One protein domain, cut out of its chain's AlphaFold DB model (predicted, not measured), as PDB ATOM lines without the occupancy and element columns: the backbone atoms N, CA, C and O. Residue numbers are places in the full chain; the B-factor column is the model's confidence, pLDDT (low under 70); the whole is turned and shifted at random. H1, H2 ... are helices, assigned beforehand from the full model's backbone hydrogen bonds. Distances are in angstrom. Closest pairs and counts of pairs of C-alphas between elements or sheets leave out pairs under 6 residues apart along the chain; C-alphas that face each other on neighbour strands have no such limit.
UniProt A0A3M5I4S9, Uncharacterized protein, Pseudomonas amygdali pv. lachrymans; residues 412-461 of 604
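What this domain is: This is residues 412 to 461 of the 604 residues of an uncharacterized protein of Pseudomonas amygdali pv. lachrymans (UniProt A0A3M5I4S9). Two helices of equal length, H3 and H4, are bridged by a third, H1, whose first part packs on H3 and whose later part packs on the first part of H4, each meeting roughly at a right angle. The short H2 lies off the end of H1 and meets it only at a corner. The printed part has 50 residues with four named helices, H1 to H4 in chain order, and no named strand; its class is all helix. It is compact, with a radius of gyration of the C-alphas of 9.5 A, and rounded, spanning 24 by 20 by 20 A.

Where its parts are: H3, residues 434 to 444, is 15.2 A long from first to last C-alpha. H4, residues 450 to 460, is 15.3 A long and ends at C-alpha 460 (59.200, 138.301, -6.014). H1, residues 412 to 421, is 14.6 A long and begins at C-alpha 412 (70.545, 129.181, 2.669). H2, residues 425 to 431, measures 9.9 A.

How they stand to each other: H1 is the hub, touching three helices. It touches H3, with the C-alphas of Ala 412 and Ala 440 closest at 5.2 A; at 71 degrees they are only just about perpendicular. It touches H4, with the C-alphas of Ala 420 and Ala 452 closest at 5.0 A, and they are about perpendicular at 89 degrees. H1 and H2 only just touch, only at the corner, with 3 pairs of C-alphas within 8 A, the closest being those of Leu 419 and Lys 425 at 5.4 A. H3 and H4 are near each other, H2 and H4 are apart, and H2 and H3 meet only through their link. In H1, H2, H3 and H4 every O i to N i+4 pair is within hydrogen-bond range.

The domain as a whole: The two C-alphas farthest apart, those of Pro 423 and Phe 443, are 24.2 A apart. The printed part has no cut, and its three links are tight. Mean pLDDT of the printed part is 74.7; residues 444 to 461 are under 70.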
ATOM      1  N   ALA A 412      71.565 128.544   3.500       84.12
ATOM      2  CA  ALA A 412      70.545 129.181   2.669       84.12
ATOM      3  C   ALA A 412      69.146 129.203   3.306       84.12
ATOM      4  O   ALA A 412      68.429 130.188   3.173       84.12
ATOM      5  N   ILE A 413      68.755 128.146   4.027       81.56
ATOM      6  CA  ILE A 413      67.464 128.099   4.737       81.56
ATOM      7  C   ILE A 413      67.479 129.061   5.931       81.56
ATOM      8  O   ILE A 413      66.523 129.812   6.125       81.56
ATOM      9  N   GLY A 414      68.576 129.067   6.699       85.25
ATOM     10  CA  GLY A 414      68.771 129.997   7.809       85.25
ATOM     11  C   GLY A 414      68.686 131.444   7.339       85.25
ATOM     12  O   GLY A 414      67.927 132.212   7.917       85.25
ATOM     13  N   LEU A 415      69.355 131.786   6.230       88.69
ATOM     14  CA  LEU A 415      69.312 133.123   5.627       88.69
ATOM     15  C   LEU A 415      67.878 133.611   5.416       88.69
ATOM     16  O   LEU A 415      67.530 134.712   5.827       88.69
ATOM     17  N   LEU A 416      67.034 132.781   4.808       83.50
ATOM     18  CA  LEU A 416      65.655 133.148   4.492       83.50
ATOM     19  C   LEU A 416      64.787 133.316   5.743       83.50
ATOM     20  O   LEU A 416      63.960 134.226   5.796       83.50
ATOM     21  N   ASN A 417      64.990 132.470   6.752       81.31
ATOM     22  CA  ASN A 417      64.267 132.562   8.017       81.31
ATOM     23  C   ASN A 417      64.699 133.787   8.834       81.31
ATOM     24  O   ASN A 417      63.836 134.531   9.301       81.31
ATOM     25  N   THR A 418      66.007 134.034   8.959       87.81
ATOM     26  CA  THR A 418      66.547 135.208   9.659       87.81
ATOM     27  C   THR A 418      66.118 136.502   8.962       87.81
ATOM     28  O   THR A 418      65.711 137.446   9.634       87.81
ATOM     29  N   LEU A 419      66.115 136.545   7.621       86.00
ATOM     30  CA  LEU A 419      65.602 137.697   6.867       86.00
ATOM     31  C   LEU A 419      64.131 137.975   7.164       86.00
ATOM     32  O   LEU A 419      63.785 139.107   7.481       86.00
ATOM     33  N   ALA A 420      63.271 136.959   7.088       75.56
ATOM     34  CA  ALA A 420      61.834 137.133   7.291       75.56
ATOM     35  C   ALA A 420      61.478 137.588   8.718       75.56
ATOM     36  O   ALA A 420      60.497 138.309   8.904       75.56
ATOM     37  N   GLY A 421      62.273 137.172   9.709       79.12
ATOM     38  CA  GLY A 421      62.126 137.577  11.108       79.12
ATOM     39  C   GLY A 421      62.765 138.925  11.459       79.12
ATOM     40  O   GLY A 421      62.524 139.428  12.553       79.12
ATOM     41  N   SER A 422      63.570 139.514  10.570       82.62
ATOM     42  CA  SER A 422      64.287 140.756  10.865       82.62
ATOM     43  C   SER A 422      63.365 141.985  10.799       82.62
ATOM     44  O   SER A 422      62.611 142.134   9.831       82.62
ATOM     45  N   PRO A 423      63.469 142.938  11.749       84.31
ATOM     46  CA  PRO A 423      62.776 144.225  11.649       84.31
ATOM     47  C   PRO A 423      63.275 145.073  10.466       84.31
ATOM     48  O   PRO A 423      62.543 145.923   9.963       84.31
ATOM     49  N   HIS A 424      64.491 144.816   9.971       85.94
ATOM     50  CA  HIS A 424      65.129 145.552   8.873       85.94
ATOM     51  C   HIS A 424      65.097 144.791   7.540       85.94
ATOM     52  O   HIS A 424      65.896 145.056   6.638       85.94
ATOM     53  N   LYS A 425      64.176 143.828   7.402       84.94
ATOM     54  CA  LYS A 425      64.130 142.888   6.274       84.94
ATOM     55  C   LYS A 425      64.144 143.546   4.897       84.94
ATOM     56  O   LYS A 425      64.832 143.053   4.011       84.94
ATOM     57  N   GLU A 426      63.441 144.665   4.712       84.25
ATOM     58  CA  GLU A 426      63.356 145.337   3.408       84.25
ATOM     59  C   GLU A 426      64.730 145.790   2.907       84.25
ATOM     60  O   GLU A 426      65.125 145.435   1.793       84.25
ATOM     61  N   SER A 427      65.483 146.488   3.758       86.06
ATOM     62  CA  SER A 427      66.830 146.972   3.449       86.06
ATOM     63  C   SER A 427      67.842 145.828   3.357       86.06
ATOM     64  O   SER A 427      68.712 145.841   2.488       86.06
ATOM     65  N   LEU A 428      67.703 144.790   4.189       87.00
ATOM     66  CA  LEU A 428      68.550 143.599   4.098       87.00
ATOM     67  C   LEU A 428      68.353 142.871   2.766       87.00
ATOM     68  O   LEU A 428      69.329 142.513   2.115       87.00
ATOM     69  N   TYR A 429      67.118 142.703   2.294       85.12
ATOM     70  CA  TYR A 429      66.890 142.098   0.985       85.12
ATOM     71  C   TYR A 429      67.507 142.899  -0.172       85.12
ATOM     72  O   TYR A 429      67.849 142.302  -1.192       85.12
ATOM     73  N   GLU A 430      67.615 144.224  -0.055       84.88
ATOM     74  CA  GLU A 430      68.274 145.065  -1.063       84.88
ATOM     75  C   GLU A 430      69.798 144.876  -1.078       84.88
ATOM     76  O   GLU A 430      70.427 145.075  -2.118       84.88
ATOM     77  N   MET A 431      70.396 144.449   0.042       85.50
ATOM     78  CA  MET A 431      71.829 144.142   0.117       85.50
ATOM     79  C   MET A 431      72.203 142.858  -0.631       85.50
ATOM     80  O   MET A 431      73.324 142.744  -1.133       85.50
ATOM     81  N   PHE A 432      71.292 141.886  -0.716       87.31
ATOM     82  CA  PHE A 432      71.576 140.596  -1.340       87.31
ATOM     83  C   PHE A 432      71.268 140.597  -2.843       87.31
ATOM     84  O   PHE A 432      70.239 141.125  -3.275       87.31
ATOM     85  N   PRO A 433      72.094 139.936  -3.682       87.00
ATOM     86  CA  PRO A 433      71.757 139.741  -5.084       87.00
ATOM     87  C   PRO A 433      70.401 139.040  -5.216       87.00
ATOM     88  O   PRO A 433      70.206 137.955  -4.669       87.00
ATOM     89  N   LYS A 434      69.478 139.601  -6.009       83.56
ATOM     90  CA  LYS A 434      68.144 139.011  -6.240       83.56
ATOM     91  C   LYS A 434      68.216 137.523  -6.603       83.56
ATOM     92  O   LYS A 434      67.418 136.727  -6.121       83.56
ATOM     93  N   GLN A 435      69.202 137.149  -7.416       83.31
ATOM     94  CA  GLN A 435      69.413 135.765  -7.824       83.31
ATOM     95  C   GLN A 435      69.846 134.854  -6.666       83.31
ATOM     96  O   GLN A 435      69.448 133.699  -6.646       83.31
ATOM     97  N   MET A 436      70.624 135.353  -5.701       86.44
ATOM     98  CA  MET A 436      71.006 134.594  -4.504       86.44
ATOM     99  C   MET A 436      69.778 134.257  -3.666       86.44
ATOM    100  O   MET A 436      69.608 133.110  -3.267       86.44
ATOM    101  N   ILE A 437      68.892 135.235  -3.472       85.94
ATOM    102  CA  ILE A 437      67.624 135.039  -2.766       85.94
ATOM    103  C   ILE A 437      66.750 134.027  -3.516       85.94
ATOM    104  O   ILE A 437      66.278 133.063  -2.922       85.94
ATOM    105  N   GLN A 438      66.595 134.178  -4.834       77.69
ATOM    106  CA  GLN A 438      65.829 133.235  -5.657       77.69
ATOM    107  C   GLN A 438      66.401 131.812  -5.619       77.69
ATOM    108  O   GLN A 438      65.643 130.863  -5.438       77.69
ATOM    109  N   ASP A 439      67.721 131.655  -5.744       82.00
ATOM    110  CA  ASP A 439      68.376 130.350  -5.659       82.00
ATOM    111  C   ASP A 439      68.213 129.740  -4.261       82.00
ATOM    112  O   ASP A 439      67.968 128.539  -4.151       82.00
ATOM    113  N   ALA A 440      68.308 130.549  -3.198       83.12
ATOM    114  CA  ALA A 440      68.109 130.098  -1.821       83.12
ATOM    115  C   ALA A 440      66.699 129.551  -1.636       83.12
ATOM    116  O   ALA A 440      66.539 128.502  -1.021       83.12
ATOM    117  N   PHE A 441      65.694 130.200  -2.225       72.19
ATOM    118  CA  PHE A 441      64.316 129.724  -2.195       72.19
ATOM    119  C   PHE A 441      64.097 128.476  -3.053       72.19
ATOM    120  O   PHE A 441      63.473 127.524  -2.588       72.19
ATOM    121  N   SER A 442      64.663 128.415  -4.262       72.81
ATOM    122  CA  SER A 442      64.643 127.202  -5.092       72.81
ATOM    123  C   SER A 442      65.305 126.012  -4.392       72.81
ATOM    124  O   SER A 442      64.841 124.882  -4.527       72.81
ATOM    125  N   PHE A 443      66.373 126.257  -3.630       74.38
ATOM    126  CA  PHE A 443      67.031 125.241  -2.816       74.38
ATOM    127  C   PHE A 443      66.215 124.866  -1.576       74.38
ATOM    128  O   PHE A 443      66.054 123.681  -1.286       74.38
ATOM    129  N   ALA A 444      65.700 125.862  -0.856       67.25
ATOM    130  CA  ALA A 444      64.942 125.666   0.368       67.25
ATOM    131  C   ALA A 444      63.603 124.967   0.121       67.25
ATOM    132  O   ALA A 444      63.123 124.268   1.010       67.25
ATOM    133  N   ASN A 445      62.999 125.115  -1.062       61.81
ATOM    134  CA  ASN A 445      61.701 124.531  -1.390       61.81
ATOM    135  C   ASN A 445      60.655 124.874  -0.301       61.81
ATOM    136  O   ASN A 445      60.359 126.048  -0.094       61.81
ATOM    137  N   PHE A 446      60.145 123.887   0.446       54.41
ATOM    138  CA  PHE A 446      59.195 124.090   1.554       54.41
ATOM    139  C   PHE A 446      59.842 124.098   2.952       54.41
ATOM    140  O   PHE A 446      59.133 124.047   3.951       54.41
ATOM    141  N   HIS A 447      61.173 124.132   3.052       51.31
ATOM    142  CA  HIS A 447      61.906 124.026   4.321       51.31
ATOM    143  C   HIS A 447      62.075 125.358   5.081       51.31
ATOM    144  O   HIS A 447      62.765 125.404   6.096       51.31
ATOM    145  N   VAL A 448      61.469 126.446   4.605       58.34
ATOM    146  CA  VAL A 448      61.498 127.772   5.247       58.34
ATOM    147  C   VAL A 448      60.184 128.077   5.962       58.34
ATOM    148  O   VAL A 448      59.154 127.464   5.691       58.34
ATOM    149  N   SER A 449      60.216 129.033   6.887       58.59
ATOM    150  CA  SER A 449      59.043 129.458   7.653       58.59
ATOM    151  C   SER A 449      57.911 129.977   6.755       58.59
ATOM    152  O   SER A 449      58.142 130.544   5.684       58.59
ATOM    153  N   THR A 450      56.667 129.848   7.225       53.56
ATOM    154  CA  THR A 450      55.477 130.373   6.533       53.56
ATOM    155  C   THR A 450      55.604 131.868   6.228       53.56
ATOM    156  O   THR A 450      55.216 132.306   5.149       53.56
ATOM    157  N   GLN A 451      56.194 132.641   7.145       55.69
ATOM    158  CA  GLN A 451      56.426 134.073   6.952       55.69
ATOM    159  C   GLN A 451      57.398 134.344   5.796       55.69
ATOM    160  O   GLN A 451      57.109 135.185   4.948       55.69
ATOM    161  N   ALA A 452      58.499 133.587   5.704       59.94
ATOM    162  CA  ALA A 452      59.452 133.707   4.604       59.94
ATOM    163  C   ALA A 452      58.814 133.386   3.242       59.94
ATOM    164  O   ALA A 452      59.109 134.057   2.257       59.94
ATOM    165  N   LEU A 453      57.908 132.400   3.181       57.19
ATOM    166  CA  LEU A 453      57.166 132.056   1.960       57.19
ATOM    167  C   LEU A 453      56.162 133.144   1.547       57.19
ATOM    168  O   LEU A 453      56.034 133.438   0.359       57.19
ATOM    169  N   ILE A 454      55.460 133.748   2.510       60.94
ATOM    170  CA  ILE A 454      54.517 134.847   2.251       60.94
ATOM    171  C   ILE A 454      55.258 136.075   1.717       60.94
ATOM    172  O   ILE A 454      54.844 136.649   0.709       60.94
ATOM    173  N   ASP A 455      56.347 136.473   2.377       61.03
ATOM    174  CA  ASP A 455      57.139 137.638   1.968       61.03
ATOM    175  C   ASP A 455      57.733 137.428   0.567       61.03
ATOM    176  O   ASP A 455      57.741 138.332  -0.268       61.03
ATOM    177  N   LEU A 456      58.140 136.200   0.263       62.38
ATOM    178  CA  LEU A 456      58.656 135.802  -1.037       62.38
ATOM    179  C   LEU A 456      57.627 135.892  -2.179       62.38
ATOM    180  O   LEU A 456      57.953 136.441  -3.237       62.38
ATOM    181  N   ASP A 457      56.414 135.359  -1.996       60.34
ATOM    182  CA  ASP A 457      55.347 135.449  -3.008       60.34
ATOM    183  C   ASP A 457      54.984 136.916  -3.258       60.34
ATOM    184  O   ASP A 457      54.995 137.385  -4.397       60.34
ATOM    185  N   LYS A 458      54.793 137.689  -2.180       66.56
ATOM    186  CA  LYS A 458      54.462 139.117  -2.268       66.56
ATOM    187  C   LYS A 458      55.528 139.931  -3.008       66.56
ATOM    188  O   LYS A 458      55.183 140.812  -3.791       66.56
ATOM    189  N   ARG A 459      56.811 139.663  -2.755       67.75
ATOM    190  CA  ARG A 459      57.919 140.533  -3.192       67.75
ATOM    191  C   ARG A 459      58.526 140.126  -4.526       67.75
ATOM    192  O   ARG A 459      58.956 140.979  -5.303       67.75
ATOM    193  N   TYR A 460      58.558 138.830  -4.812       63.09
ATOM    194  CA  TYR A 460      59.200 138.301  -6.014       63.09
ATOM    195  C   TYR A 460      58.238 137.555  -6.941       63.09
ATOM    196  O   TYR A 460      58.673 137.120  -8.009       63.09
ATOM    197  N   GLY A 461      56.959 137.409  -6.565       57.03
ATOM    198  CA  GLY A 461      55.977 136.626  -7.322       57.03
ATOM    199  C   GLY A 461      56.378 135.160  -7.458       57.03
ATOM    200  O   GLY A 461      55.975 134.491  -8.415       57.03
TER     201      GLY A 461